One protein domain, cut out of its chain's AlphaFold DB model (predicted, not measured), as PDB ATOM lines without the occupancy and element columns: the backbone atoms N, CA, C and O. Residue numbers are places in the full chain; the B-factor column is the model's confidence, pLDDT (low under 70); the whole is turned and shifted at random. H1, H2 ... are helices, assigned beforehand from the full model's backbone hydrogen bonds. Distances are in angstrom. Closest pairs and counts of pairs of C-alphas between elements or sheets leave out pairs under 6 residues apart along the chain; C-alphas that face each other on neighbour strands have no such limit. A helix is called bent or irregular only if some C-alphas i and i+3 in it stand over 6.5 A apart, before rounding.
ATOM      1  N   HIS A 130      -9.726  -8.040 -63.920       89.89
ATOM      2  CA  HIS A 130      -9.219  -6.671 -64.038       89.89
ATOM      3  C   HIS A 130      -7.689  -6.603 -64.143       89.89
ATOM      4  O   HIS A 130      -7.164  -5.671 -64.751       89.89
ATOM      5  N   GLU A 131      -6.970  -7.610 -63.637       94.29
ATOM      6  CA  GLU A 131      -5.508  -7.679 -63.739       94.29
ATOM      7  C   GLU A 131      -5.005  -8.036 -65.142       94.29
ATOM      8  O   GLU A 131      -3.823  -7.852 -65.437       94.29
ATOM      9  N   ARG A 132      -5.884  -8.537 -66.024       91.88
ATOM     10  CA  ARG A 132      -5.548  -8.901 -67.411       91.88
ATOM     11  C   ARG A 132      -4.304  -9.806 -67.473       91.88
ATOM     12  O   ARG A 132      -3.340  -9.496 -68.171       91.88
ATOM     13  N   TYR A 133      -4.316 -10.892 -66.694       93.49
ATOM     14  CA  TYR A 133      -3.208 -11.853 -66.570       93.49
ATOM     15  C   TYR A 133      -1.854 -11.223 -66.178       93.49
ATOM     16  O   TYR A 133      -0.806 -11.657 -66.642       93.49
ATOM     17  N   GLY A 134      -1.877 -10.178 -65.342       93.97
ATOM     18  CA  GLY A 134      -0.681  -9.488 -64.843       93.97
ATOM     19  C   GLY A 134      -0.271  -8.246 -65.643       93.97
ATOM     20  O   GLY A 134       0.648  -7.532 -65.246       93.97
ATOM     21  N   ALA A 135      -0.959  -7.921 -66.741       93.20
ATOM     22  CA  ALA A 135      -0.652  -6.722 -67.521       93.20
ATOM     23  C   ALA A 135      -1.070  -5.416 -66.818       93.20
ATOM     24  O   ALA A 135      -0.494  -4.355 -67.077       93.20
ATOM     25  N   CYS A 136      -2.092  -5.464 -65.962       94.87
ATOM     26  CA  CYS A 136      -2.651  -4.303 -65.273       94.87
ATOM     27  C   CYS A 136      -2.858  -4.583 -63.783       94.87
ATOM     28  O   CYS A 136      -2.997  -5.728 -63.369       94.87
ATOM     29  N   PHE A 137      -2.915  -3.524 -62.979       96.82
ATOM     30  CA  PHE A 137      -3.345  -3.631 -61.589       96.82
ATOM     31  C   PHE A 137      -4.860  -3.534 -61.446       96.82
ATOM     32  O   PHE A 137      -5.498  -2.690 -62.077       96.82
ATOM     33  N   ASP A 138      -5.399  -4.301 -60.506       95.03
ATOM     34  CA  ASP A 138      -6.738  -4.112 -59.962       95.03
ATOM     35  C   ASP A 138      -6.675  -3.112 -58.797       95.03
ATOM     36  O   ASP A 138      -6.308  -3.427 -57.664       95.03
ATOM     37  N   MET A 139      -6.973  -1.850 -59.106       94.55
ATOM     38  CA  MET A 139      -6.860  -0.739 -58.158       94.55
ATOM     39  C   MET A 139      -8.182  -0.383 -57.477       94.55
ATOM     40  O   MET A 139      -8.185   0.474 -56.593       94.55
ATOM     41  N   ASP A 140      -9.299  -1.024 -57.828       94.24
ATOM     42  CA  ASP A 140     -10.630  -0.630 -57.355       94.24
ATOM     43  C   ASP A 140     -10.758  -0.762 -55.835       94.24
ATOM     44  O   ASP A 140     -11.148   0.176 -55.128       94.24
ATOM     45  N   ALA A 141     -10.342  -1.907 -55.292       95.93
ATOM     46  CA  ALA A 141     -10.381  -2.151 -53.855       95.93
ATOM     47  C   ALA A 141      -9.463  -1.187 -53.076       95.93
ATOM     48  O   ALA A 141      -9.788  -0.768 -51.958       95.93
ATOM     49  N   HIS A 142      -8.316  -0.813 -53.645       97.03
ATOM     50  CA  HIS A 142      -7.369   0.113 -53.019       97.03
ATOM     51  C   HIS A 142      -7.848   1.561 -53.112       97.03
ATOM     52  O   HIS A 142      -7.757   2.301 -52.130       97.03
ATOM     53  N   TYR A 143      -8.451   1.945 -54.235       96.91
ATOM     54  CA  TYR A 143      -9.078   3.246 -54.398       96.91
ATOM     55  C   TYR A 143     -10.260   3.434 -53.454       96.91
ATOM     56  O   TYR A 143     -10.411   4.507 -52.878       96.91
ATOM     57  N   ASN A 144     -11.069   2.398 -53.226       97.28
ATOM     58  CA  ASN A 144     -12.167   2.455 -52.265       97.28
ATOM     59  C   ASN A 144     -11.661   2.674 -50.832       97.28
ATOM     60  O   ASN A 144     -12.202   3.523 -50.122       97.28
ATOM     61  N   ARG A 145     -10.579   1.994 -50.424       96.97
ATOM     62  CA  ARG A 145      -9.928   2.221 -49.119       96.97
ATOM     63  C   ARG A 145      -9.350   3.639 -49.007       96.97
ATOM     64  O   ARG A 145      -9.617   4.328 -48.023       96.97
ATOM     65  N   TYR A 146      -8.633   4.108 -50.031       96.72
ATOM     66  CA  TYR A 146      -8.133   5.489 -50.108       96.72
ATOM     67  C   TYR A 146      -9.278   6.509 -50.033       96.72
ATOM     68  O   TYR A 146      -9.237   7.451 -49.247       96.72
ATOM     69  N   SER A 147     -10.335   6.296 -50.812       95.13
ATOM     70  CA  SER A 147     -11.526   7.137 -50.859       95.13
ATOM     71  C   SER A 147     -12.206   7.212 -49.495       95.13
ATOM     72  O   SER A 147     -12.497   8.309 -49.023       95.13
ATOM     73  N   ALA A 148     -12.399   6.072 -48.827       94.94
ATOM     74  CA  ALA A 148     -12.971   6.013 -47.486       94.94
ATOM     75  C   ALA A 148     -12.126   6.804 -46.476       94.94
ATOM     76  O   ALA A 148     -12.676   7.611 -45.731       94.94
ATOM     77  N   PHE A 149     -10.798   6.651 -46.501       94.63
ATOM     78  CA  PHE A 149      -9.881   7.453 -45.684       94.63
ATOM     79  C   PHE A 149     -10.019   8.959 -45.969       94.63
ATOM     80  O   PHE A 149     -10.151   9.764 -45.039       94.63
ATOM     81  N   MET A 150     -10.038   9.355 -47.243       92.71
ATOM     82  CA  MET A 150     -10.129  10.761 -47.645       92.71
ATOM     83  C   MET A 150     -11.471  11.388 -47.250       92.71
ATOM     84  O   MET A 150     -11.489  12.504 -46.731       92.71
ATOM     85  N   VAL A 151     -12.584  10.681 -47.462       90.49
ATOM     86  CA  VAL A 151     -13.929  11.142 -47.090       90.49
ATOM     87  C   VAL A 151     -14.063  11.214 -45.574       90.49
ATOM     88  O   VAL A 151     -14.444  12.259 -45.060       90.49
ATOM     89  N   HIS A 152     -13.673  10.162 -44.851       88.65
ATOM     90  CA  HIS A 152     -13.771  10.120 -43.392       88.65
ATOM     91  C   HIS A 152     -13.024  11.280 -42.728       88.65
ATOM     92  O   HIS A 152     -13.593  11.996 -41.908       88.65
ATOM     93  N   THR A 153     -11.766  11.503 -43.116       88.02
ATOM     94  CA  THR A 153     -10.953  12.594 -42.561       88.02
ATOM     95  C   THR A 153     -11.532  13.969 -42.885       88.02
ATOM     96  O   THR A 153     -11.492  14.848 -42.029       88.02
ATOM     97  N   LYS A 154     -12.126  14.150 -44.071       83.63
ATOM     98  CA  LYS A 154     -12.803  15.395 -44.453       83.63
ATOM     99  C   LYS A 154     -14.088  15.626 -43.650       83.63
ATOM    100  O   LYS A 154     -14.268  16.705 -43.097       83.63
ATOM    101  N   THR A 155     -14.945  14.616 -43.526       83.57
ATOM    102  CA  THR A 155     -16.185  14.708 -42.740       83.57
ATOM    103  C   THR A 155     -15.898  14.944 -41.262       83.57
ATOM    104  O   THR A 155     -16.596  15.721 -40.621       83.57
ATOM    105  N   LEU A 156     -14.857  14.316 -40.711       80.42
ATOM    106  CA  LEU A 156     -14.440  14.542 -39.327       80.42
ATOM    107  C   LEU A 156     -13.967  15.985 -39.113       80.42
ATOM    108  O   LEU A 156     -14.333  16.618 -38.130       80.42
ATOM    109  N   ALA A 157     -13.218  16.526 -40.069       77.35
ATOM    110  CA  ALA A 157     -12.805  17.921 -40.094       77.35
ATOM    111  C   ALA A 157     -13.992  18.909 -40.128       77.35
ATOM    112  O   ALA A 157     -14.063  19.825 -39.309       77.35
ATOM    113  N   GLU A 158     -14.941  18.707 -41.044       76.46
ATOM    114  CA  GLU A 158     -16.156  19.530 -41.175       76.46
ATOM    115  C   GLU A 158     -17.070  19.393 -39.942       76.46
ATOM    116  O   GLU A 158     -17.625  20.374 -39.438       76.46
ATOM    117  N   GLY A 159     -17.170  18.176 -39.404       75.03
ATOM    118  CA  GLY A 159     -17.877  17.868 -38.167       75.03
ATOM    119  C   GLY A 159     -17.271  18.599 -36.974       75.03
ATOM    120  O   GLY A 159     -18.001  19.248 -36.238       75.03
ATOM    121  N   CYS A 160     -15.942  18.604 -36.814       68.94
ATOM    122  CA  CYS A 160     -15.263  19.385 -35.773       68.94
ATOM    123  C   CYS A 160     -15.598  20.883 -35.845       68.94
ATOM    124  O   CYS A 160     -15.631  21.552 -34.808       68.94
ATOM    125  N   ALA A 161     -15.834  21.423 -37.048       68.50
ATOM    126  CA  ALA A 161     -16.051  22.858 -37.241       68.50
ATOM    127  C   ALA A 161     -17.416  23.272 -36.690       68.50
ATOM    128  O   ALA A 161     -17.572  24.360 -36.140       68.50
ATOM    129  N   THR A 162     -18.376  22.352 -36.783       69.28
ATOM    130  CA  THR A 162     -19.774  22.521 -36.378       69.28
ATOM    131  C   THR A 162     -20.113  21.841 -35.044       69.28
ATOM    132  O   THR A 162     -21.177  22.087 -34.482       69.28
ATOM    133  N   ALA A 163     -19.211  21.014 -34.507       62.83
ATOM    134  CA  ALA A 163     -19.435  20.184 -33.329       62.83
ATOM    135  C   ALA A 163     -19.650  20.983 -32.031       62.83
ATOM    136  O   ALA A 163     -18.968  21.981 -31.758       62.83
ATOM    137  N   SER A 164     -20.546  20.449 -31.188       62.03
ATOM    138  CA  SER A 164     -20.726  20.843 -29.783       62.03
ATOM    139  C   SER A 164     -19.421  20.681 -28.988       62.03
ATOM    140  O   SER A 164     -18.560  19.865 -29.332       62.03
ATOM    141  N   ALA A 165     -19.277  21.442 -27.899       64.96
ATOM    142  CA  ALA A 165     -18.104  21.415 -27.021       64.96
ATOM    143  C   ALA A 165     -17.792  20.008 -26.466       64.96
ATOM    144  O   ALA A 165     -16.628  19.673 -26.270       64.96
ATOM    145  N   GLU A 166     -18.813  19.171 -26.270       59.09
ATOM    146  CA  GLU A 166     -18.677  17.789 -25.787       59.09
ATOM    147  C   GLU A 166     -18.010  16.877 -26.827       59.09
ATOM    148  O   GLU A 166     -17.049  16.182 -26.513       59.09
ATOM    149  N   VAL A 167     -18.437  16.951 -28.092       61.11
ATOM    150  CA  VAL A 167     -17.847  16.179 -29.202       61.11
ATOM    151  C   VAL A 167     -16.418  16.651 -29.487       61.11
ATOM    152  O   VAL A 167     -15.518  15.842 -29.705       61.11
ATOM    153  N   LYS A 168     -16.170  17.966 -29.398       61.68
ATOM    154  CA  LYS A 168     -14.815  18.542 -29.448       61.68
ATOM    155  C   LYS A 168     -13.910  17.995 -28.337       61.68
ATOM    156  O   LYS A 168     -12.713  17.859 -28.562       61.68
ATOM    157  N   LYS A 169     -14.469  17.659 -27.169       59.43
ATOM    158  CA  LYS A 169     -13.732  17.068 -26.044       59.43
ATOM    159  C   LYS A 169     -13.371  15.598 -26.283       59.43
ATOM    160  O   LYS A 169     -12.289  15.187 -25.891       59.43
ATOM    161  N   GLU A 170     -14.216  14.820 -26.961       57.79
ATOM    162  CA  GLU A 170     -13.866  13.447 -27.368       57.79
ATOM    163  C   GLU A 170     -12.778  13.408 -28.452       57.79
ATOM    164  O   GLU A 170     -11.931  12.517 -28.458       57.79
ATOM    165  N   LEU A 171     -12.775  14.388 -29.362       58.23
ATOM    166  CA  LEU A 171     -11.757  14.549 -30.411       58.23
ATOM    167  C   LEU A 171     -10.464  15.217 -29.907       58.23
ATOM    168  O   LEU A 171      -9.509  15.336 -30.674       58.23
ATOM    169  N   ALA A 172     -10.418  15.601 -28.625       51.08
ATOM    170  CA  ALA A 172      -9.398  16.453 -28.025       51.08
ATOM    171  C   ALA A 172      -7.937  15.970 -27.986       51.08
ATOM    172  O   ALA A 172      -7.100  16.872 -27.892       51.08
ATOM    173  N   PRO A 173      -7.552  14.670 -28.074       58.38
ATOM    174  CA  PRO A 173      -6.119  14.334 -28.133       58.38
ATOM    175  C   PRO A 173      -5.419  14.994 -29.331       58.38
ATOM    176  O   PRO A 173      -4.215  15.229 -29.316       58.38
ATOM    177  N   LEU A 174      -6.181  15.385 -30.353       56.53
ATOM    178  CA  LEU A 174      -5.780  16.453 -31.253       56.53
ATOM    179  C   LEU A 174      -6.612  17.670 -30.885       56.53
ATOM    180  O   LEU A 174      -7.824  17.646 -31.079       56.53
ATOM    181  N   SER A 175      -5.983  18.734 -30.373       55.06
ATOM    182  CA  SER A 175      -6.693  19.988 -30.107       55.06
ATOM    183  C   SER A 175      -7.624  20.289 -31.290       55.06
ATOM    184  O   SER A 175      -7.124  20.381 -32.418       55.06
ATOM    185  N   PRO A 176      -8.953  20.405 -31.097       54.94
ATOM    186  CA  PRO A 176      -9.892  20.586 -32.200       54.94
ATOM    187  C   PRO A 176      -9.488  21.766 -33.079       54.94
ATOM    188  O   PRO A 176      -9.637  21.710 -34.295       54.94
ATOM    189  N   SER A 177      -8.881  22.795 -32.477       56.77
ATOM    190  CA  SER A 177      -8.299  23.928 -33.193       56.77
ATOM    191  C   SER A 177      -7.214  23.527 -34.198       56.77
ATOM    192  O   SER A 177      -7.213  24.066 -35.298       56.77
ATOM    193  N   SER A 178      -6.340  22.562 -33.899       64.47
ATOM    194  CA  SER A 178      -5.305  22.082 -34.827       64.47
ATOM    195  C   SER A 178      -5.904  21.330 -36.014       64.47
ATOM    196  O   SER A 178      -5.564  21.618 -37.160       64.47
ATOM    197  N   VAL A 179      -6.845  20.410 -35.761       60.74
ATOM    198  CA  VAL A 179      -7.540  19.678 -36.837       60.74
ATOM    199  C   VAL A 179      -8.324  20.646 -37.717       60.74
ATOM    200  O   VAL A 179      -8.244  20.563 -38.938       60.74
ATOM    201  N   LEU A 180      -9.027  21.607 -37.112       60.81
ATOM    202  CA  LEU A 180      -9.771  22.633 -37.840       60.81
ATOM    203  C   LEU A 180      -8.868  23.512 -38.689       60.81
ATOM    204  O   LEU A 180      -9.157  23.737 -39.864       60.81
ATOM    205  N   LYS A 181      -7.741  23.938 -38.124       67.64
ATOM    206  CA  LYS A 181      -6.736  24.736 -38.818       67.64
ATOM    207  C   LYS A 181      -6.193  24.011 -40.050       67.64
ATOM    208  O   LYS A 181      -6.115  24.619 -41.112       67.64
ATOM    209  N   TRP A 182      -5.893  22.715 -39.949       64.33
ATOM    210  CA  TRP A 182      -5.402  21.927 -41.088       64.33
ATOM    211  C   TRP A 182      -6.488  21.543 -42.090       64.33
ATOM    212  O   TRP A 182      -6.228  21.504 -43.289       64.33
ATOM    213  N   SER A 183      -7.713  21.305 -41.622       64.66
ATOM    214  CA  SER A 183      -8.793  20.784 -42.460       64.66
ATOM    215  C   SER A 183      -9.112  21.626 -43.689       64.66
ATOM    216  O   SER A 183      -9.381  21.078 -44.755       64.66
ATOM    217  N   SER A 184      -9.046  22.952 -43.550       67.96
ATOM    218  CA  SER A 184      -9.315  23.897 -44.635       67.96
ATOM    219  C   SER A 184      -8.307  23.800 -45.787       67.96
ATOM    220  O   SER A 184      -8.610  24.222 -46.900       67.96
ATOM    221  N   MET A 185      -7.127  23.224 -45.532       70.77
ATOM    222  CA  MET A 185      -6.033  23.094 -46.496       70.77
ATOM    223  C   MET A 185      -5.959  21.695 -47.114       70.77
ATOM    224  O   MET A 185      -5.311  21.513 -48.144       70.77
ATOM    225  N   TRP A 186      -6.641  20.708 -46.523       79.53
ATOM    226  CA  TRP A 186      -6.592  19.335 -47.000       79.53
ATOM    227  C   TRP A 186      -7.210  19.204 -48.393       79.53
ATOM    228  O   TRP A 186      -8.392  19.515 -48.577       79.53
ATOM    229  N   PRO A 187      -6.458  18.674 -49.376       76.13
ATOM    230  CA  PRO A 187      -6.984  18.501 -50.716       76.13
ATOM    231  C   PRO A 187      -8.157  17.516 -50.719       76.13
ATOM    232  O   PRO A 187      -8.260  16.599 -49.889       76.13
ATOM    233  N   GLY A 188      -9.054  17.706 -51.687       82.81
ATOM    234  CA  GLY A 188     -10.134  16.766 -51.955       82.81
ATOM    235  C   GLY A 188      -9.610  15.381 -52.344       82.81
ATOM    236  O   GLY A 188      -8.442  15.201 -52.681       82.81
ATOM    237  N   ARG A 189     -10.500  14.388 -52.301       89.04
ATOM    238  CA  ARG A 189     -10.245  13.069 -52.890       89.04
ATOM    239  C   ARG A 189      -9.919  13.237 -54.377       89.04
ATOM    240  O   ARG A 189     -10.671  13.907 -55.083       89.04
ATOM    241  N   LEU A 190      -8.860  12.579 -54.844       91.65
ATOM    242  CA  LEU A 190      -8.577  12.464 -56.273       91.65
ATOM    243  C   LEU A 190      -9.592  11.552 -56.972       91.65
ATOM    244  O   LEU A 190     -10.080  10.574 -56.393       91.65
ATOM    245  N   ASP A 191      -9.888  11.853 -58.235       92.35
ATOM    246  CA  ASP A 191     -10.579  10.898 -59.099       92.35
ATOM    247  C   ASP A 191      -9.733   9.626 -59.301       92.35
ATOM    248  O   ASP A 191      -8.549   9.573 -58.954       92.35
ATOM    249  N   PHE A 192     -10.361   8.570 -59.810       92.74
ATOM    250  CA  PHE A 192      -9.726   7.260 -59.930       92.74
ATOM    251  C   PHE A 192      -8.486   7.290 -60.839       92.74
ATOM    252  O   PHE A 192      -7.436   6.759 -60.485       92.74
ATOM    253  N   PHE A 193      -8.576   7.976 -61.980       91.25
ATOM    254  CA  PHE A 193      -7.487   8.054 -62.957       91.25
ATOM    255  C   PHE A 193      -6.279   8.822 -62.421       91.25
ATOM    256  O   PHE A 193      -5.133   8.400 -62.590       91.25
ATOM    257  N   SER A 194      -6.521   9.943 -61.740       92.50
ATOM    258  CA  SER A 194      -5.461  10.734 -61.121       92.50
ATOM    259  C   SER A 194      -4.858  10.000 -59.932       92.50
ATOM    260  O   SER A 194      -3.648  10.077 -59.742       92.50
ATOM    261  N   PHE A 195      -5.666   9.255 -59.165       95.04
ATOM    262  CA  PHE A 195      -5.190   8.429 -58.056       95.04
ATOM    263  C   PHE A 195      -4.147   7.406 -58.515       95.04
ATOM    264  O   PHE A 195      -3.036   7.409 -57.987       95.04
ATOM    265  N   THR A 196      -4.458   6.585 -59.522       93.88
ATOM    266  CA  THR A 196      -3.543   5.528 -59.994       93.88
ATOM    267  C   THR A 196      -2.222   6.111 -60.492       93.88
ATOM    268  O   THR A 196      -1.148   5.591 -60.190       93.88
ATOM    269  N   LYS A 197      -2.271   7.253 -61.185       93.05
ATOM    270  CA  LYS A 197      -1.075   7.956 -61.667       93.05
ATOM    271  C   LYS A 197      -0.259   8.598 -60.540       93.05
ATOM    272  O   LYS A 197       0.969   8.601 -60.600       93.05
ATOM    273  N   ALA A 198      -0.924   9.175 -59.543       93.77
ATOM    274  CA  ALA A 198      -0.283   9.886 -58.441       93.77
ATOM    275  C   ALA A 198       0.152   8.961 -57.295       93.77
ATOM    276  O   ALA A 198       0.841   9.417 -56.390       93.77
ATOM    277  N   LEU A 199      -0.199   7.670 -57.330       95.07
ATOM    278  CA  LEU A 199      -0.055   6.737 -56.208       95.07
ATOM    279  C   LEU A 199       1.318   6.759 -55.508       95.07
ATOM    280  O   LEU A 199       1.336   6.904 -54.284       95.07
ATOM    281  N   PRO A 200       2.470   6.723 -56.211       95.16
ATOM    282  CA  PRO A 200       3.766   6.800 -55.535       95.16
ATOM    283  C   PRO A 200       3.987   8.134 -54.804       95.16
ATOM    284  O   PRO A 200       4.561   8.160 -53.720       95.16
ATOM    285  N   GLN A 201       3.515   9.244 -55.378       93.95
ATOM    286  CA  GLN A 201       3.649  10.581 -54.789       93.95
ATOM    287  C   GLN A 201       2.640  10.805 -53.658       93.95
ATOM    288  O   GLN A 201       2.965  11.452 -52.665       93.95
ATOM    289  N   LEU A 202       1.445  10.213 -53.755       93.06
ATOM    290  CA  LEU A 202       0.436  10.221 -52.696       93.06
ATOM    291  C   LEU A 202       0.974   9.618 -51.402       93.06
ATOM    292  O   LEU A 202       0.851  10.233 -50.343       93.06
ATOM    293  N   LEU A 203       1.602   8.444 -51.497       94.85
ATOM    294  CA  LEU A 203       2.168   7.750 -50.341       94.85
ATOM    295  C   LEU A 203       3.298   8.565 -49.693       94.85
ATOM    296  O   LEU A 203       3.327   8.730 -48.469       94.85
ATOM    297  N   LEU A 204       4.202   9.110 -50.513       93.77
ATOM    298  CA  LEU A 204       5.426   9.742 -50.027       93.77
ATOM    299  C   LEU A 204       5.265  11.212 -49.631       93.77
ATOM    300  O   LEU A 204       5.821  11.608 -48.610       93.77
ATOM    301  N   HIS A 205       4.546  12.029 -50.410       89.98
ATOM    302  CA  HIS A 205       4.622  13.495 -50.300       89.98
ATOM    303  C   HIS A 205       3.276  14.209 -50.218       89.98
ATOM    304  O   HIS A 205       3.186  15.202 -49.494       89.98
ATOM    305  N   GLU A 206       2.255  13.764 -50.953       87.40
ATOM    306  CA  GLU A 206       1.031  14.564 -51.125       87.40
ATOM    307  C   GLU A 206       0.027  14.389 -49.980       87.40
ATOM    308  O   GLU A 206      -0.653  15.346 -49.608       87.40
ATOM    309  N   VAL A 207      -0.075  13.195 -49.384       90.34
ATOM    310  CA  VAL A 207      -0.942  13.007 -48.215       90.34
ATOM    311  C   VAL A 207      -0.271  13.637 -46.992       90.34
ATOM    312  O   VAL A 207       0.817  13.234 -46.575       90.34
ATOM    313  N   GLU A 208      -0.932  14.631 -46.397       88.01
ATOM    314  CA  GLU A 208      -0.418  15.333 -45.221       88.01
ATOM    315  C   GLU A 208      -0.290  14.432 -43.992       88.01
ATOM    316  O   GLU A 208      -1.200  13.667 -43.665       88.01
ATOM    317  N   ALA A 209       0.796  14.593 -43.237       88.99
ATOM    318  CA  ALA A 209       1.087  13.754 -42.082       88.99
ATOM    319  C   ALA A 209       0.020  13.878 -40.983       88.99
ATOM    320  O   ALA A 209      -0.418  12.874 -40.428       88.99
ATOM    321  N   HIS A 210      -0.477  15.092 -40.718       86.11
ATOM    322  CA  HIS A 210      -1.563  15.308 -39.754       86.11
ATOM    323  C   HIS A 210      -2.833  14.555 -40.148       86.11
ATOM    324  O   HIS A 210      -3.502  13.975 -39.295       86.11
ATOM    325  N   ARG A 211      -3.135  14.494 -41.449       88.53
ATOM    326  CA  ARG A 211      -4.278  13.741 -41.966       88.53
ATOM    327  C   ARG A 211      -4.091  12.238 -41.777       88.53
ATOM    328  O   ARG A 211      -5.035  11.564 -41.368       88.53
ATOM    329  N   LYS A 212      -2.877  11.724 -42.021       91.77
ATOM    330  CA  LYS A 212      -2.526  10.315 -41.760       91.77
ATOM    331  C   LYS A 212      -2.697   9.954 -40.281       91.77
ATOM    332  O   LYS A 212      -3.187   8.871 -39.991       91.77
ATOM    333  N   ILE A 213      -2.342  10.853 -39.357       88.88
ATOM    334  CA  ILE A 213      -2.491  10.651 -37.901       88.88
ATOM    335  C   ILE A 213      -3.968  10.638 -37.490       88.88
ATOM    336  O   ILE A 213      -4.393   9.757 -36.747       88.88
ATOM    337  N   VAL A 214      -4.757  11.594 -37.984       85.61
ATOM    338  CA  VAL A 214      -6.192  11.707 -37.670       85.61
ATOM    339  C   VAL A 214      -6.974  10.496 -38.184       85.61
ATOM    340  O   VAL A 214      -7.833   9.971 -37.485       85.61
ATOM    341  N   GLY A 215      -6.690  10.058 -39.412       89.45
ATOM    342  CA  GLY A 215      -7.347   8.919 -40.054       89.45
ATOM    343  C   GLY A 215      -6.553   7.618 -39.968       89.45
ATOM    344  O   GLY A 215      -6.693   6.776 -40.858       89.45
ATOM    345  N   PHE A 216      -5.701   7.451 -38.952       92.10
ATOM    346  CA  PHE A 216      -4.713   6.370 -38.900       92.10
ATOM    347  C   PHE A 216      -5.340   4.976 -38.992       92.10
ATOM    348  O   PHE A 216      -4.843   4.126 -39.732       92.10
ATOM    349  N   ALA A 217      -6.481   4.768 -38.328       91.44
ATOM    350  CA  ALA A 217      -7.217   3.503 -38.352       91.44
ATOM    351  C   ALA A 217      -7.690   3.068 -39.755       91.44
ATOM    352  O   ALA A 217      -7.855   1.876 -39.988       91.44
ATOM    353  N   LEU A 218      -7.882   4.003 -40.694       94.50
ATOM    354  CA  LEU A 218      -8.216   3.698 -42.095       94.50
ATOM    355  C   LEU A 218      -6.983   3.728 -43.001       94.50
ATOM    356  O   LEU A 218      -6.896   2.979 -43.972       94.50
ATOM    357  N   TYR A 219      -6.018   4.586 -42.680       95.74
ATOM    358  CA  TYR A 219      -4.822   4.763 -43.486       95.74
ATOM    359  C   TYR A 219      -3.850   3.583 -43.371       95.74
ATOM    360  O   TYR A 219      -3.376   3.076 -44.385       95.74
ATOM    361  N   LYS A 220      -3.595   3.093 -42.148       95.66
ATOM    362  CA  LYS A 220      -2.736   1.924 -41.905       95.66
ATOM    363  C   LYS A 220      -3.186   0.693 -42.712       95.66
ATOM    364  O   LYS A 220      -2.348   0.164 -43.442       95.66
ATOM    365  N   PRO A 221      -4.460   0.247 -42.662       96.34
ATOM    366  CA  PRO A 221      -4.900  -0.882 -43.478       96.34
ATOM    367  C   PRO A 221      -4.886  -0.569 -44.977       96.34
ATOM    368  O   PRO A 221      -4.558  -1.452 -45.754       96.34
ATOM    369  N   PHE A 222      -5.173   0.665 -45.413       97.06
ATOM    370  CA  PHE A 222      -5.047   1.027 -46.831       97.06
ATOM    371  C   PHE A 222      -3.635   0.753 -47.371       97.06
ATOM    372  O   PHE A 222      -3.497   0.071 -48.387       97.06
ATOM    373  N   VAL A 223      -2.600   1.247 -46.684       97.68
ATOM    374  CA  VAL A 223      -1.208   1.068 -47.116       97.68
ATOM    375  C   VAL A 223      -0.765  -0.390 -46.974       97.68
ATOM    376  O   VAL A 223      -0.108  -0.908 -47.872       97.68
ATOM    377  N   ALA A 224      -1.142  -1.065 -45.884       97.99
ATOM    378  CA  ALA A 224      -0.782  -2.464 -45.654       97.99
ATOM    379  C   ALA A 224      -1.361  -3.392 -46.734       97.99
ATOM    380  O   ALA A 224      -0.638  -4.200 -47.311       97.99
ATOM    381  N   GLU A 225      -2.645  -3.228 -47.054       98.35
ATOM    382  CA  GLU A 225      -3.331  -4.008 -48.087       98.35
ATOM    383  C   GLU A 225      -2.770  -3.706 -49.478       98.35
ATOM    384  O   GLU A 225      -2.595  -4.620 -50.277       98.35
ATOM    385  N   LEU A 226      -2.456  -2.438 -49.768       98.35
ATOM    386  CA  LEU A 226      -1.814  -2.054 -51.025       98.35
ATOM    387  C   LEU A 226      -0.432  -2.699 -51.168       98.35
ATOM    388  O   LEU A 226      -0.126  -3.249 -52.220       98.35
ATOM    389  N   LEU A 227       0.400  -2.660 -50.126       98.39
ATOM    390  CA  LEU A 227       1.716  -3.295 -50.167       98.39
ATOM    391  C   LEU A 227       1.596  -4.812 -50.351       98.39
ATOM    392  O   LEU A 227       2.256  -5.367 -51.226       98.39
ATOM    393  N   ALA A 228       0.730  -5.468 -49.574       98.35
ATOM    394  CA  ALA A 228       0.499  -6.908 -49.678       98.35
ATOM    395  C   ALA A 228       0.040  -7.306 -51.089       98.35
ATOM    396  O   ALA A 228       0.543  -8.279 -51.653       98.35
ATOM    397  N   TYR A 229      -0.861  -6.515 -51.679       98.29
ATOM    398  CA  TYR A 229      -1.297  -6.686 -53.058       98.29
ATOM    399  C   TYR A 229      -0.137  -6.557 -54.047       98.29
ATOM    400  O   TYR A 229       0.073  -7.463 -54.843       98.29
ATOM    401  N   LEU A 230       0.651  -5.479 -53.978       98.34
ATOM    402  CA  LEU A 230       1.756  -5.233 -54.911       98.34
ATOM    403  C   LEU A 230       2.844  -6.308 -54.824       98.34
ATOM    404  O   LEU A 230       3.336  -6.773 -55.851       98.34
ATOM    405  N   GLU A 231       3.214  -6.734 -53.614       97.90
ATOM    406  CA  GLU A 231       4.179  -7.820 -53.454       97.90
ATOM    407  C   GLU A 231       3.622  -9.156 -53.965       97.90
ATOM    408  O   GLU A 231       4.333  -9.914 -54.626       97.90
ATOM    409  N   GLY A 232       2.356  -9.462 -53.661       96.91
ATOM    410  CA  GLY A 232       1.679 -10.655 -54.163       96.91
ATOM    411  C   GLY A 232       1.613 -10.661 -55.688       96.91
ATOM    412  O   GLY A 232       1.994 -11.641 -56.319       96.91
ATOM    413  N   PHE A 233       1.220  -9.537 -56.279       97.58
ATOM    414  CA  PHE A 233       1.141  -9.335 -57.717       97.58
ATOM    415  C   PHE A 233       2.499  -9.541 -58.400       97.58
ATOM    416  O   PHE A 233       2.587 -10.303 -59.359       97.58
ATOM    417  N   TYR A 234       3.579  -8.959 -57.862       97.42
ATOM    418  CA  TYR A 234       4.928  -9.189 -58.387       97.42
ATOM    419  C   TYR A 234       5.315 -10.674 -58.342       97.42
ATOM    420  O   TYR A 234       5.816 -11.209 -59.329       97.42
ATOM    421  N   ARG A 235       5.051 -11.366 -57.222       97.00
ATOM    422  CA  ARG A 235       5.346 -12.805 -57.097       97.00
ATOM    423  C   ARG A 235       4.539 -13.654 -58.081       97.00
ATOM    424  O   ARG A 235       5.038 -14.684 -58.504       97.00
ATOM    425  N   ARG A 236       3.327 -13.237 -58.463       96.04
ATOM    426  CA  ARG A 236       2.517 -13.948 -59.470       96.04
ATOM    427  C   ARG A 236       3.017 -13.737 -60.898       96.04
ATOM    428  O   ARG A 236       2.904 -14.663 -61.693       96.04
ATOM    429  N   ILE A 237       3.566 -12.565 -61.221       95.87
ATOM    430  CA  ILE A 237       4.135 -12.274 -62.551       95.87
ATOM    431  C   ILE A 237       5.537 -12.864 -62.710       95.87
ATOM    432  O   ILE A 237       5.900 -13.320 -63.787       95.87
ATOM    433  N   HIS A 238       6.329 -12.871 -61.639       94.98
ATOM    434  CA  HIS A 238       7.707 -13.356 -61.654       94.98
ATOM    435  C   HIS A 238       7.947 -14.405 -60.567       94.98
ATOM    436  O   HIS A 238       8.751 -14.182 -59.650       94.98
ATOM    437  N   GLU A 253      14.431  -1.400 -46.364       97.75
ATOM    438  CA  GLU A 253      14.505  -1.539 -44.901       97.75
ATOM    439  C   GLU A 253      15.795  -0.943 -44.327       97.75
ATOM    440  O   GLU A 253      15.746  -0.177 -43.363       97.75
ATOM    441  N   SER A 254      16.946  -1.219 -44.946       97.47
ATOM    442  CA  SER A 254      18.231  -0.645 -44.529       97.47
ATOM    443  C   SER A 254      18.240   0.882 -44.638       97.47
ATOM    444  O   SER A 254      18.703   1.578 -43.728       97.47
ATOM    445  N   ASP A 255      17.719   1.419 -45.743       96.21
ATOM    446  CA  ASP A 255      17.595   2.861 -45.946       96.21
ATOM    447  C   ASP A 255      16.577   3.484 -44.975       96.21
ATOM    448  O   ASP A 255      16.805   4.593 -44.483       96.21
ATOM    449  N   ALA A 256      15.496   2.768 -44.648       95.52
ATOM    450  CA  ALA A 256      14.465   3.217 -43.717       95.52
ATOM    451  C   ALA A 256      14.995   3.336 -42.288       95.52
ATOM    452  O   ALA A 256      14.670   4.304 -41.605       95.52
ATOM    453  N   GLU A 257      15.829   2.399 -41.834       95.68
ATOM    454  CA  GLU A 257      16.448   2.469 -40.505       95.68
ATOM    455  C   GLU A 257      17.365   3.690 -40.370       95.68
ATOM    456  O   GLU A 257      17.293   4.427 -39.384       95.68
ATOM    457  N   LYS A 258      18.174   3.967 -41.401       94.95
ATOM    458  CA  LYS A 258      19.027   5.166 -41.447       94.95
ATOM    459  C   LYS A 258      18.186   6.441 -41.452       94.95
ATOM    460  O   LYS A 258      18.474   7.362 -40.693       94.95
ATOM    461  N   TYR A 259      17.143   6.487 -42.286       95.21
ATOM    462  CA  TYR A 259      16.214   7.616 -42.340       95.21
ATOM    463  C   TYR A 259      15.530   7.845 -40.993       95.21
ATOM    464  O   TYR A 259      15.476   8.975 -40.518       95.21
ATOM    465  N   TRP A 260      15.042   6.782 -40.355       94.80
ATOM    466  CA  TRP A 260      14.341   6.882 -39.083       94.80
ATOM    467  C   TRP A 260      15.251   7.417 -37.975       94.80
ATOM    468  O   TRP A 260      14.830   8.284 -37.214       94.80
ATOM    469  N   ALA A 261      16.510   6.971 -37.916       94.28
ATOM    470  CA  ALA A 261      17.496   7.519 -36.986       94.28
ATOM    471  C   ALA A 261      17.721   9.026 -37.215       94.28
ATOM    472  O   ALA A 261      17.652   9.808 -36.267       94.28
ATOM    473  N   SER A 262      17.900   9.447 -38.473       93.36
ATOM    474  CA  SER A 262      18.038  10.866 -38.829       93.36
ATOM    475  C   SER A 262      16.774  11.682 -38.531       93.36
ATOM    476  O   SER A 262      16.869  12.839 -38.126       93.36
ATOM    477  N   LEU A 263      15.583  11.101 -38.709       92.61
ATOM    478  CA  LEU A 263      14.306  11.746 -38.404       92.61
ATOM    479  C   LEU A 263      14.131  11.964 -36.897       92.61
ATOM    480  O   LEU A 263      13.647  13.016 -36.489       92.61
ATOM    481  N   VAL A 264      14.535  10.992 -36.076       91.95
ATOM    482  CA  VAL A 264      14.507  11.107 -34.612       91.95
ATOM    483  C   VAL A 264      15.477  12.188 -34.131       91.95
ATOM    484  O   VAL A 264      15.111  12.972 -33.258       91.95
ATOM    485  N   GLU A 265      16.673  12.276 -34.717       91.56
ATOM    486  CA  GLU A 265      17.653  13.325 -34.404       91.56
ATOM    487  C   GLU A 265      17.140  14.722 -34.799       91.56
ATOM    488  O   GLU A 265      17.208  15.660 -34.009       91.56
ATOM    489  N   ALA A 266      16.543  14.846 -35.988       89.89
ATOM    490  CA  ALA A 266      16.024  16.107 -36.519       89.89
ATOM    491  C   ALA A 266      14.568  16.413 -36.111       89.89
ATOM    492  O   ALA A 266      13.947  17.314 -36.680       89.89
ATOM    493  N   LYS A 267      13.982  15.686 -35.146       87.44
ATOM    494  CA  LYS A 267      12.534  15.759 -34.864       87.44
ATOM    495  C   LYS A 267      12.041  17.137 -34.415       87.44
ATOM    496  O   LYS A 267      10.874  17.450 -34.625       87.44
ATOM    497  N   ALA A 268      12.912  17.949 -33.810       84.89
ATOM    498  CA  ALA A 268      12.593  19.313 -33.383       84.89
ATOM    499  C   ALA A 268      12.468  20.295 -34.564       84.89
ATOM    500  O   ALA A 268      11.688  21.243 -34.492       84.89
ATOM    501  N   ASP A 269      13.183  20.038 -35.663       83.45
ATOM    502  CA  ASP A 269      13.184  20.892 -36.856       83.45
ATOM    503  C   ASP A 269      11.993  20.599 -37.782       83.45
ATOM    504  O   ASP A 269      11.622  21.425 -38.622       83.45
ATOM    505  N   VAL A 270      11.375  19.419 -37.639       83.03
ATOM    506  CA  VAL A 270      10.188  19.006 -38.398       83.03
ATOM    507  C   VAL A 270       8.963  19.732 -37.851       83.03
ATOM    508  O   VAL A 270       8.232  19.245 -36.987       83.03
ATOM    509  N   THR A 271       8.736  20.931 -38.375       75.14
ATOM    510  CA  THR A 271       7.613  21.792 -37.999       75.14
ATOM    511  C   THR A 271       6.550  21.826 -39.092       75.14
ATOM    512  O   THR A 271       6.823  21.687 -40.287       75.14
ATOM    513  N   SER A 272       5.292  22.001 -38.685       70.90
ATOM    514  CA  SER A 272       4.202  22.220 -39.633       70.90
ATOM    515  C   SER A 272       4.321  23.614 -40.247       70.90
ATOM    516  O   SER A 272       4.367  24.611 -39.526       70.90
ATOM    517  N   VAL A 273       4.311  23.693 -41.579       66.18
ATOM    518  CA  VAL A 273       4.407  24.973 -42.307       66.18
ATOM    519  C   VAL A 273       3.235  25.894 -41.962       66.18
ATOM    520  O   VAL A 273       3.387  27.106 -41.854       66.18
ATOM    521  N   THR A 274       2.063  25.312 -41.719       59.33
ATOM    522  CA  THR A 274       0.842  26.048 -41.376       59.33
ATOM    523  C   THR A 274       0.847  26.534 -39.926       59.33
ATOM    524  O   THR A 274       0.278  27.581 -39.624       59.33
ATOM    525  N   ALA A 275       1.514  25.814 -39.016       53.39
ATOM    526  CA  ALA A 275       1.745  26.298 -37.659       53.39
ATOM    527  C   ALA A 275       2.665  27.526 -37.674       53.39
ATOM    528  O   ALA A 275       2.340  28.513 -37.020       53.39
ATOM    529  N   ALA A 276       3.731  27.498 -38.484       49.89
ATOM    530  CA  ALA A 276       4.632  28.636 -38.661       49.89
ATOM    531  C   ALA A 276       3.922  29.857 -39.277       49.89
ATOM    532  O   ALA A 276       4.080  30.963 -38.774       49.89
ATOM    533  N   ALA A 277       3.087  29.652 -40.303       50.68
ATOM    534  CA  ALA A 277       2.354  30.740 -40.959       50.68
ATOM    535  C   ALA A 277       1.287  31.400 -40.065       50.68
ATOM    536  O   ALA A 277       1.015  32.593 -40.203       50.68
ATOM    537  N   ALA A 278       0.672  30.648 -39.145       43.75
ATOM    538  CA  ALA A 278      -0.316  31.235 -38.241       43.75
ATOM    539  C   ALA A 278       0.296  31.872 -36.986       43.75
ATOM    540  O   ALA A 278      -0.258  32.839 -36.485       43.75
ATOM    541  N   ALA A 279       1.446  31.384 -36.504       43.60
ATOM    542  CA  ALA A 279       2.165  32.058 -35.420       43.60
ATOM    543  C   ALA A 279       2.564  33.489 -35.824       43.60
ATOM    544  O   ALA A 279       2.467  34.404 -35.020       43.60
ATOM    545  N   GLU A 322       9.629  21.807 -54.774       48.88
ATOM    546  CA  GLU A 322      10.359  23.070 -54.948       48.88
ATOM    547  C   GLU A 322      10.253  23.970 -53.702       48.88
ATOM    548  O   GLU A 322      11.199  24.687 -53.373       48.88
ATOM    549  N   ASN A 323       9.174  23.840 -52.923       58.13
ATOM    550  CA  ASN A 323       8.903  24.688 -51.761       58.13
ATOM    551  C   ASN A 323       9.529  24.216 -50.438       58.13
ATOM    552  O   ASN A 323       9.266  24.820 -49.401       58.13
ATOM    553  N   LYS A 324      10.390  23.186 -50.433       71.49
ATOM    554  CA  LYS A 324      10.977  22.605 -49.202       71.49
ATOM    555  C   LYS A 324       9.925  22.013 -48.238       71.49
ATOM    556  O   LYS A 324      10.189  21.951 -47.035       71.49
ATOM    557  N   VAL A 325       8.775  21.562 -48.750       79.20
ATOM    558  CA  VAL A 325       7.669  20.989 -47.959       79.20
ATOM    559  C   VAL A 325       7.352  19.570 -48.435       79.20
ATOM    560  O   VAL A 325       7.293  19.320 -49.635       79.20
ATOM    561  N   ALA A 326       7.120  18.643 -47.507       80.66
ATOM    562  CA  ALA A 326       6.612  17.298 -47.795       80.66
ATOM    563  C   ALA A 326       5.602  16.882 -46.722       80.66
ATOM    564  O   ALA A 326       5.796  17.194 -45.548       80.66
ATOM    565  N   CYS A 327       4.512  16.211 -47.106       84.71
ATOM    566  CA  CYS A 327       3.433  15.816 -46.192       84.71
ATOM    567  C   CYS A 327       2.880  16.982 -45.338       84.71
ATOM    568  O   CYS A 327       2.432  16.765 -44.210       84.71
ATOM    569  N   GLY A 328       2.921  18.222 -45.846       81.91
ATOM    570  CA  GLY A 328       2.508  19.431 -45.110       81.91
ATOM    571  C   GLY A 328       3.499  19.918 -44.037       81.91
ATOM    572  O   GLY A 328       3.156  20.765 -43.207       81.91
ATOM    573  N   LEU A 329       4.726  19.390 -44.031       85.35
ATOM    574  CA  LEU A 329       5.771  19.673 -43.047       85.35
ATOM    575  C   LEU A 329       7.006  20.288 -43.711       85.35
ATOM    576  O   LEU A 329       7.350  19.947 -44.847       85.35
ATOM    577  N   ALA A 330       7.687  21.181 -42.995       85.68
ATOM    578  CA  ALA A 330       8.953  21.749 -43.437       85.68
ATOM    579  C   ALA A 330      10.044  20.670 -43.424       85.68
ATOM    580  O   ALA A 330      10.194  19.949 -42.440       85.68
ATOM    581  N   ILE A 331      10.812  20.566 -44.514       86.05
ATOM    582  CA  ILE A 331      11.879  19.567 -44.650       86.05
ATOM    583  C   ILE A 331      13.184  20.104 -44.032       86.05
ATOM    584  O   ILE A 331      13.758  21.063 -44.580       86.05
ATOM    585  N   PRO A 332      13.717  19.464 -42.970       86.39
ATOM    586  CA  PRO A 332      15.029  19.795 -42.425       86.39
ATOM    587  C   PRO A 332      16.145  19.571 -43.461       86.39
ATOM    588  O   PRO A 332      16.049  18.654 -44.284       86.39
ATOM    589  N   PRO A 333      17.232  20.367 -43.448       84.33
ATOM    590  CA  PRO A 333      18.341  20.212 -44.393       84.33
ATOM    591  C   PRO A 333      18.945  18.801 -44.432       84.33
ATOM    592  O   PRO A 333      19.261  18.322 -45.520       84.33
ATOM    593  N   SER A 334      19.046  18.136 -43.279       85.27
ATOM    594  CA  SER A 334      19.587  16.778 -43.127       85.27
ATOM    595  C   SER A 334      18.771  15.709 -43.863       85.27
ATOM    596  O   SER A 334      19.336  14.732 -44.344       85.27
ATOM    597  N   LEU A 335      17.460  15.915 -44.024       88.15
ATOM    598  CA  LEU A 335      16.540  14.908 -44.565       88.15
ATOM    599  C   LEU A 335      16.205  15.105 -46.054       88.15
ATOM    600  O   LEU A 335      15.523  14.270 -46.644       88.15
ATOM    601  N   ARG A 336      16.693  16.172 -46.709       86.88
ATOM    602  CA  ARG A 336      16.286  16.550 -48.086       86.88
ATOM    603  C   ARG A 336      16.438  15.445 -49.131       86.88
ATOM    604  O   ARG A 336      15.667  15.398 -50.087       86.88
ATOM    605  N   GLN A 337      17.451  14.594 -48.992       87.69
ATOM    606  CA  GLN A 337      17.670  13.480 -49.917       87.69
ATOM    607  C   GLN A 337      16.780  12.280 -49.583       87.69
ATOM    608  O   GLN A 337      16.199  11.685 -50.487       87.69
ATOM    609  N   GLN A 338      16.644  11.955 -48.296       88.77
ATOM    610  CA  GLN A 338      15.898  10.789 -47.817       88.77
ATOM    611  C   GLN A 338      14.383  10.963 -47.978       88.77
ATOM    612  O   GLN A 338      13.703  10.013 -48.355       88.77
ATOM    613  N   VAL A 339      13.858  12.184 -47.816       89.39
ATOM    614  CA  VAL A 339      12.422  12.488 -47.987       89.39
ATOM    615  C   VAL A 339      11.919  12.163 -49.397       89.39
ATOM    616  O   VAL A 339      10.738  11.926 -49.590       89.39
ATOM    617  N   LYS A 340      12.793  12.052 -50.406       89.81
ATOM    618  CA  LYS A 340      12.385  11.576 -51.741       89.81
ATOM    619  C   LYS A 340      11.901  10.122 -51.747       89.81
ATOM    620  O   LYS A 340      11.147   9.766 -52.642       89.81
ATOM    621  N   LYS A 341      12.363   9.308 -50.795       93.17
ATOM    622  CA  LYS A 341      12.049   7.877 -50.669       93.17
ATOM    623  C   LYS A 341      11.114   7.562 -49.499       93.17
ATOM    624  O   LYS A 341      10.482   6.515 -49.509       93.17
ATOM    625  N   PHE A 342      11.044   8.440 -48.500       95.81
ATOM    626  CA  PHE A 342      10.302   8.209 -47.263       95.81
ATOM    627  C   PHE A 342       9.376   9.376 -46.944       95.81
ATOM    628  O   PHE A 342       9.718  10.536 -47.172       95.81
ATOM    629  N   SER A 343       8.215   9.067 -46.375       93.61
ATOM    630  CA  SER A 343       7.266  10.079 -45.927       93.61
ATOM    631  C   SER A 343       7.723  10.744 -44.624       93.61
ATOM    632  O   SER A 343       8.394  10.139 -43.778       93.61
ATOM    633  N   LEU A 344       7.365  12.018 -44.455       92.23
ATOM    634  CA  LEU A 344       7.740  12.818 -43.289       92.23
ATOM    635  C   LEU A 344       6.617  12.808 -42.243       92.23
ATOM    636  O   LEU A 344       5.454  13.005 -42.592       92.23
ATOM    637  N   TRP A 345       6.963  12.607 -40.967       92.58
ATOM    638  CA  TRP A 345       6.006  12.514 -39.855       92.58
ATOM    639  C   TRP A 345       6.404  13.423 -38.677       92.58
ATOM    640  O   TRP A 345       7.589  13.497 -38.345       92.58
ATOM    641  N   PRO A 346       5.445  14.089 -38.000       89.62
ATOM    642  CA  PRO A 346       5.719  14.985 -36.881       89.62
ATOM    643  C   PRO A 346       5.818  14.187 -35.571       89.62
ATOM    644  O   PRO A 346       4.862  14.112 -34.797       89.62
ATOM    645  N   LEU A 347       6.983  13.580 -35.314       89.76
ATOM    646  CA  LEU A 347       7.212  12.743 -34.125       89.76
ATOM    647  C   LEU A 347       6.848  13.425 -32.791       89.76
ATOM    648  O   LEU A 347       6.177  12.775 -31.994       89.76
ATOM    649  N   PRO A 348       7.162  14.718 -32.547       86.95
ATOM    650  CA  PRO A 348       6.805  15.366 -31.282       86.95
ATOM    651  C   PRO A 348       5.293  15.448 -31.034       86.95
ATOM    652  O   PRO A 348       4.851  15.449 -29.891       86.95
ATOM    653  N   LEU A 349       4.488  15.539 -32.099       83.40
ATOM    654  CA  LEU A 349       3.029  15.550 -31.990       83.40
ATOM    655  C   LEU A 349       2.489  14.145 -31.707       83.40
ATOM    656  O   LEU A 349       1.569  13.995 -30.911       83.40
ATOM    657  N   ILE A 350       3.074  13.127 -32.337       86.03
ATOM    658  CA  ILE A 350       2.701  11.724 -32.124       86.03
ATOM    659  C   ILE A 350       3.036  11.289 -30.692       86.03
ATOM    660  O   ILE A 350       2.199  10.674 -30.044       86.03
ATOM    661  N   GLU A 351       4.228  11.635 -30.195       88.03
ATOM    662  CA  GLU A 351       4.667  11.340 -28.822       88.03
ATOM    663  C   GLU A 351       3.684  11.923 -27.792       88.03
ATOM    664  O   GLU A 351       3.177  11.181 -26.953       88.03
ATOM    665  N   LYS A 352       3.313  13.205 -27.931       83.76
ATOM    666  CA  LYS A 352       2.307  13.851 -27.067       83.76
ATOM    667  C   LYS A 352       0.941  13.173 -27.139       83.76
ATOM    668  O   LYS A 352       0.324  12.915 -26.115       83.76
ATOM    669  N   LEU A 353       0.484  12.842 -28.346       80.99
ATOM    670  CA  LEU A 353      -0.813  12.199 -28.535       80.99
ATOM    671  C   LEU A 353      -0.872  10.815 -27.867       80.99
ATOM    672  O   LEU A 353      -1.901  10.444 -27.308       80.99
ATOM    673  N   ILE A 354       0.226  10.057 -27.908       83.28
ATOM    674  CA  ILE A 354       0.329   8.759 -27.228       83.28
ATOM    675  C   ILE A 354       0.293   8.943 -25.704       83.28
ATOM    676  O   ILE A 354      -0.394   8.183 -25.021       83.28
ATOM    677  N   GLU A 355       0.990   9.951 -25.169       81.43
ATOM    678  CA  GLU A 355       0.963  10.285 -23.737       81.43
ATOM    679  C   GLU A 355      -0.451  10.665 -23.265       81.43
ATOM    680  O   GLU A 355      -0.922  10.134 -22.256       81.43
ATOM    681  N   ASP A 356      -1.158  11.503 -24.028       74.38
ATOM    682  CA  ASP A 356      -2.515  11.963 -23.708       74.38
ATOM    683  C   ASP A 356      -3.535  10.810 -23.714       74.38
ATOM    684  O   ASP A 356      -4.363  10.682 -22.807       74.38
ATOM    685  N   VAL A 357      -3.460   9.918 -24.712       70.52
ATOM    686  CA  VAL A 357      -4.328   8.730 -24.794       70.52
ATOM    687  C   VAL A 357      -3.999   7.731 -23.677       70.52
ATOM    688  O   VAL A 357      -4.910   7.151 -23.076       70.52
ATOM    689  N   GLY A 358      -2.714   7.562 -23.350       66.30
ATOM    690  CA  GLY A 358      -2.257   6.714 -22.251       66.30
ATOM    691  C   GLY A 358      -2.830   7.151 -20.899       66.30
ATOM    692  O   GLY A 358      -3.351   6.319 -20.153       66.30
ATOM    693  N   GLN A 359      -2.819   8.459 -20.618       58.61
ATOM    694  CA  GLN A 359      -3.374   9.031 -19.385       58.61
ATOM    695  C   GLN A 359      -4.899   8.881 -19.296       58.61
ATOM    696  O   GLN A 359      -5.420   8.603 -18.215       58.61
ATOM    697  N   TYR A 374      -6.297   6.394 -33.311       79.76
ATOM    698  CA  TYR A 374      -5.001   7.052 -33.432       79.76
ATOM    699  C   TYR A 374      -3.840   6.046 -33.347       79.76
ATOM    700  O   TYR A 374      -4.046   4.920 -32.878       79.76
ATOM    701  N   PRO A 375      -2.617   6.416 -33.783       83.69
ATOM    702  CA  PRO A 375      -1.445   5.557 -33.623       83.69
ATOM    703  C   PRO A 375      -1.207   5.203 -32.149       83.69
ATOM    704  O   PRO A 375      -1.091   6.085 -31.305       83.69
ATOM    705  N   THR A 376      -1.127   3.903 -31.852       82.86
ATOM    706  CA  THR A 376      -0.913   3.363 -30.498       82.86
ATOM    707  C   THR A 376       0.532   3.471 -30.028       82.86
ATOM    708  O   THR A 376       0.792   3.508 -28.828       82.86
ATOM    709  N   SER A 377       1.483   3.534 -30.959       88.43
ATOM    710  CA  SER A 377       2.901   3.685 -30.658       88.43
ATOM    711  C   SER A 377       3.649   4.418 -31.775       88.43
ATOM    712  O   SER A 377       3.234   4.457 -32.936       88.43
ATOM    713  N   VAL A 378       4.827   4.949 -31.442       89.81
ATOM    714  CA  VAL A 378       5.773   5.486 -32.436       89.81
ATOM    715  C   VAL A 378       6.266   4.376 -33.379       89.81
ATOM    716  O   VAL A 378       6.540   4.629 -34.553       89.81
ATOM    717  N   THR A 379       6.325   3.128 -32.898       91.48
ATOM    718  CA  THR A 379       6.695   1.970 -33.721       91.48
ATOM    719  C   THR A 379       5.648   1.674 -34.792       91.48
ATOM    720  O   THR A 379       6.029   1.384 -35.919       91.48
ATOM    721  N   ASP A 380       4.352   1.841 -34.513       91.97
ATOM    722  CA  ASP A 380       3.303   1.702 -35.528       91.97
ATOM    723  C   ASP A 380       3.480   2.709 -36.665       91.97
ATOM    724  O   ASP A 380       3.384   2.350 -37.838       91.97
ATOM    725  N   VAL A 381       3.798   3.963 -36.342       93.72
ATOM    726  CA  VAL A 381       4.063   4.984 -37.364       93.72
ATOM    727  C   VAL A 381       5.300   4.628 -38.187       93.72
ATOM    728  O   VAL A 381       5.268   4.744 -39.412       93.72
ATOM    729  N   LYS A 382       6.356   4.111 -37.544       95.37
ATOM    730  CA  LYS A 382       7.537   3.585 -38.244       95.37
ATOM    731  C   LYS A 382       7.157   2.485 -39.233       95.37
ATOM    732  O   LYS A 382       7.608   2.526 -40.375       95.37
ATOM    733  N   THR A 383       6.300   1.542 -38.832       95.83
ATOM    734  CA  THR A 383       5.841   0.480 -39.743       95.83
ATOM    735  C   THR A 383       5.074   1.043 -40.935       95.83
ATOM    736  O   THR A 383       5.331   0.624 -42.057       95.83
ATOM    737  N   VAL A 384       4.190   2.028 -40.735       96.45
ATOM    738  CA  VAL A 384       3.444   2.656 -41.839       96.45
ATOM    739  C   VAL A 384       4.378   3.394 -42.790       96.45
ATOM    740  O   VAL A 384       4.273   3.197 -43.995       96.45
ATOM    741  N   CYS A 385       5.329   4.163 -42.262       96.23
ATOM    742  CA  CYS A 385       6.344   4.842 -43.066       96.23
ATOM    743  C   CYS A 385       7.155   3.850 -43.920       96.23
ATOM    744  O   CYS A 385       7.354   4.067 -45.116       96.23
ATOM    745  N   LEU A 386       7.559   2.718 -43.333       97.49
ATOM    746  CA  LEU A 386       8.241   1.651 -44.063       97.49
ATOM    747  C   LEU A 386       7.342   1.030 -45.143       97.49
ATOM    748  O   LEU A 386       7.805   0.813 -46.261       97.49
ATOM    749  N   MET A 387       6.068   0.760 -44.841       98.18
ATOM    750  CA  MET A 387       5.131   0.185 -45.812       98.18
ATOM    751  C   MET A 387       4.892   1.122 -47.004       98.18
ATOM    752  O   MET A 387       4.905   0.671 -48.148       98.18
ATOM    753  N   GLU A 388       4.736   2.426 -46.757       97.67
ATOM    754  CA  GLU A 388       4.621   3.445 -47.810       97.67
ATOM    755  C   GLU A 388       5.854   3.460 -48.711       97.67
ATOM    756  O   GLU A 388       5.727   3.462 -49.936       97.67
ATOM    757  N   ALA A 389       7.044   3.441 -48.105       97.68
ATOM    758  CA  ALA A 389       8.303   3.450 -48.833       97.68
ATOM    759  C   ALA A 389       8.481   2.187 -49.681       97.68
ATOM    760  O   ALA A 389       8.858   2.289 -50.846       97.68
ATOM    761  N   LYS A 390       8.152   1.007 -49.141       98.35
ATOM    762  CA  LYS A 390       8.182  -0.260 -49.889       98.35
ATOM    763  C   LYS A 390       7.224  -0.244 -51.077       98.35
ATOM    764  O   LYS A 390       7.631  -0.571 -52.190       98.35
ATOM    765  N   ALA A 391       5.979   0.183 -50.866       98.19
ATOM    766  CA  ALA A 391       4.979   0.254 -51.927       98.19
ATOM    767  C   ALA A 391       5.397   1.247 -53.025       98.19
ATOM    768  O   ALA A 391       5.352   0.920 -54.210       98.19
ATOM    769  N   ALA A 392       5.875   2.435 -52.643       97.69
ATOM    770  CA  ALA A 392       6.368   3.426 -53.593       97.69
ATOM    771  C   ALA A 392       7.613   2.934 -54.348       97.69
ATOM    772  O   ALA A 392       7.684   3.095 -55.565       97.69
ATOM    773  N   ALA A 393       8.562   2.291 -53.660       97.88
ATOM    774  CA  ALA A 393       9.758   1.727 -54.276       97.88
ATOM    775  C   ALA A 393       9.409   0.644 -55.300       97.88
ATOM    776  O   ALA A 393       9.963   0.659 -56.397       97.88
ATOM    777  N   LEU A 394       8.461  -0.248 -54.993       97.62
ATOM    778  CA  LEU A 394       7.977  -1.256 -55.940       97.62
ATOM    779  C   LEU A 394       7.399  -0.614 -57.196       97.62
ATOM    780  O   LEU A 394       7.851  -0.909 -58.302       97.62
ATOM    781  N   LEU A 395       6.454   0.310 -57.020       97.86
ATOM    782  CA  LEU A 395       5.786   1.019 -58.113       97.86
ATOM    783  C   LEU A 395       6.749   1.850 -58.975       97.86
ATOM    784  O   LEU A 395       6.491   2.055 -60.155       97.86
ATOM    785  N   GLN A 396       7.843   2.348 -58.399       96.85
ATOM    786  CA  GLN A 396       8.845   3.156 -59.103       96.85
ATOM    787  C   GLN A 396       9.993   2.331 -59.703       96.85
ATOM    788  O   GLN A 396      10.835   2.896 -60.398       96.85
ATOM    789  N   SER A 397      10.054   1.023 -59.437       96.40
ATOM    790  CA  SER A 397      11.116   0.141 -59.931       96.40
ATOM    791  C   SER A 397      10.541  -1.091 -60.632       96.40
ATOM    792  O   SER A 397      10.192  -1.014 -61.808       96.40
ATOM    793  N   LEU A 398      10.414  -2.210 -59.920       96.76
ATOM    794  CA  LEU A 398      10.026  -3.517 -60.452       96.76
ATOM    795  C   LEU A 398       8.650  -3.518 -61.126       96.76
ATOM    796  O   LEU A 398       8.434  -4.254 -62.080       96.76
ATOM    797  N   LEU A 399       7.732  -2.687 -60.640       97.23
ATOM    798  CA  LEU A 399       6.344  -2.614 -61.092       97.23
ATOM    799  C   LEU A 399       6.034  -1.343 -61.902       97.23
ATOM    800  O   LEU A 399       4.871  -1.034 -62.170       97.23
ATOM    801  N   TYR A 400       7.066  -0.601 -62.311       97.17
ATOM    802  CA  TYR A 400       6.918   0.660 -63.036       97.17
ATOM    803  C   TYR A 400       6.230   0.489 -64.396       97.17
ATOM    804  O   TYR A 400       5.320   1.242 -64.746       97.17
ATOM    805  N   THR A 401       6.631  -0.526 -65.158       95.51
ATOM    806  CA  THR A 401       6.064  -0.816 -66.482       95.51
ATOM    807  C   THR A 401       4.598  -1.228 -66.385       95.51
ATOM    808  O   THR A 401       3.774  -0.735 -67.158       95.51
ATOM    809  N   THR A 402       4.240  -2.054 -65.399       96.19
ATOM    810  CA  THR A 402       2.845  -2.416 -65.113       96.19
ATOM    811  C   THR A 402       2.037  -1.188 -64.703       96.19
ATOM    812  O   THR A 402       0.916  -1.006 -65.178       96.19
ATOM    813  N   LEU A 403       2.597  -0.288 -63.886       96.27
ATOM    814  CA  LEU A 403       1.921   0.953 -63.498       96.27
ATOM    815  C   LEU A 403       1.651   1.853 -64.708       96.27
ATOM    816  O   LEU A 403       0.544   2.375 -64.861       96.27
ATOM    817  N   GLU A 404       2.631   2.035 -65.593       95.70
ATOM    818  CA  GLU A 404       2.423   2.779 -66.836       95.70
ATOM    819  C   GLU A 404       1.356   2.133 -67.723       95.70
ATOM    820  O   GLU A 404       0.496   2.830 -68.263       95.70
ATOM    821  N   THR A 405       1.416   0.812 -67.877       94.79
ATOM    822  CA  THR A 405       0.488   0.041 -68.712       94.79
ATOM    823  C   THR A 405      -0.931   0.117 -68.164       94.79
ATOM    824  O   THR A 405      -1.865   0.364 -68.925       94.79
ATOM    825  N   THR A 406      -1.086   0.032 -66.843       95.14
ATOM    826  CA  THR A 406      -2.362   0.228 -66.146       95.14
ATOM    827  C   THR A 406      -2.916   1.621 -66.429       95.14
ATOM    828  O   THR A 406      -4.052   1.755 -66.863       95.14
ATOM    829  N   ASN A 407      -2.108   2.674 -66.269       94.49
ATOM    830  CA  ASN A 407      -2.557   4.046 -66.522       94.49
ATOM    831  C   ASN A 407      -2.970   4.275 -67.986       94.49
ATOM    832  O   ASN A 407      -3.985   4.922 -68.247       94.49
ATOM    833  N   LYS A 408      -2.205   3.741 -68.949       92.61
ATOM    834  CA  LYS A 408      -2.535   3.818 -70.382       92.61
ATOM    835  C   LYS A 408      -3.832   3.067 -70.690       92.61
ATOM    836  O   LYS A 408      -4.685   3.609 -71.391       92.61
ATOM    837  N   SER A 409      -3.990   1.865 -70.139       91.34
ATOM    838  CA  SER A 409      -5.170   1.021 -70.348       91.34
ATOM    839  C   SER A 409      -6.414   1.650 -69.736       91.34
ATOM    840  O   SER A 409      -7.395   1.814 -70.441       91.34
ATOM    841  N   LEU A 410      -6.354   2.129 -68.490       89.03
ATOM    842  CA  LEU A 410      -7.483   2.804 -67.841       89.03
ATOM    843  C   LEU A 410      -7.973   4.024 -68.635       89.03
ATOM    844  O   LEU A 410      -9.174   4.178 -68.848       89.03
TER     845      LEU A 410
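What this domain is: This is residues 130 to 238, 253 to 279, 322 to 359 and 374 to 410 of the 621 residues of the protein "Putative splicing factor 3a" of Leishmania infantum (UniProt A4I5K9). Three long helices, H2, H7 and H11, make an arc, with H2 and H7 side by side over part of their lengths; H5 and H6 lie on the inner side of the arc. H1 and H12 sit at one end and H3, H4, H9 and H10 toward the other, while H8 lies beyond H11 and the loop of residues 322 to 346 winds past both. The 211 printed residues include twelve named helices, H1 to H12 in chain order, and no named strand: the class is all helix. The whole is compact, with a radius of gyration of the C-alphas of 17.6 A and spans of 53 by 38 by 34 A.

Where its parts are: The longest helix, H2, residues 140 to 162, measures 32.6 A and begins at C-alpha 140, (-10.630, -0.630, -57.355). H7, residues 216 to 237, measures 31.4 A, and H11, residues 378 to 396, measures 26.9 A. H8, residues 253 to 265, and H10, residues 347 to 359, each measure 18.5 A. H5 is residues 192 to 206 and H12 is residues 400 to 410, ending at C-alpha 410, (-7.483, 2.804, -67.841). The shorter helices are H1, 130 to 134; H3, 165 to 170; H4, 176 to 183; H6, 209 to 214; and H9, 273 to 279. H1 and H5 are irregular: C-alphas 130 and 133 are 8.3 A apart, C-alphas 197 and 200 7.9 A.

How they stand to each other: Residues 142 to 149 of H2 touch H7 at a shallow tilt of 11 degrees, opposite ways; the closest C-alphas, Phe 149 and Leu 218, are 5.5 A apart. Residues 154 to 161 of H2 touch H4, closest at the C-alphas of Ala 157 and Ser 183, 5.5 A. H3 is close to H2 but not clearly touching, with C-alphas 160 and 168 6.4 A apart; H6 likewise, with C-alphas 153 and 211 6.8 A apart. H11, the hub, touches H7, the same way, at a steep tilt of 38 degrees, only just beyond shallow; the C-alphas of Leu 227 and Ala 391 are closest, 5.1 A. H11 touches H5 at the C-alphas of Ala 392 and Pro 200, 4.7 A. With 3 pairs of C-alphas within 8 A each, H11 only just touches H8, closest at C-alphas 386 and 256, 6.4 A, and H10, closest at C-alphas 378 and 350, 7.0 A. H5 touches H12 at C-alphas 197 and 407, 6.4 A. H1 only just touches H7, with 3 such pairs, closest at C-alphas 134 and 237, 6.0 A. H9 is close to H4 but not clearly touching, 7.5 A between C-alphas 274 and 182. Helix packing is mostly crossed, 2 of 7 touching pairs with a tilt being shallow. Every O i to N i+4 pair is within hydrogen-bond range in H2, H3, H4, H6 and H8 to H12; H5 has 8 of 11, H7 17 of 18 and H1 0 of 1, with 1 of 2 O i to N i+3 pairs.

The domain as a whole: The farthest C-alphas, Ala 165 and His 238, are 55.4 A apart. Residues 239 to 252, 280 to 321 and 360 to 373 are not printed; the C-alpha gaps are 21.6, 23.0 and 14.3 A. Of the links printed whole, none is long. Mean pLDDT of the printed part is 85.6, with residues 160 to 184, 273 to 279, 322 to 323 and 358 to 359 under 70.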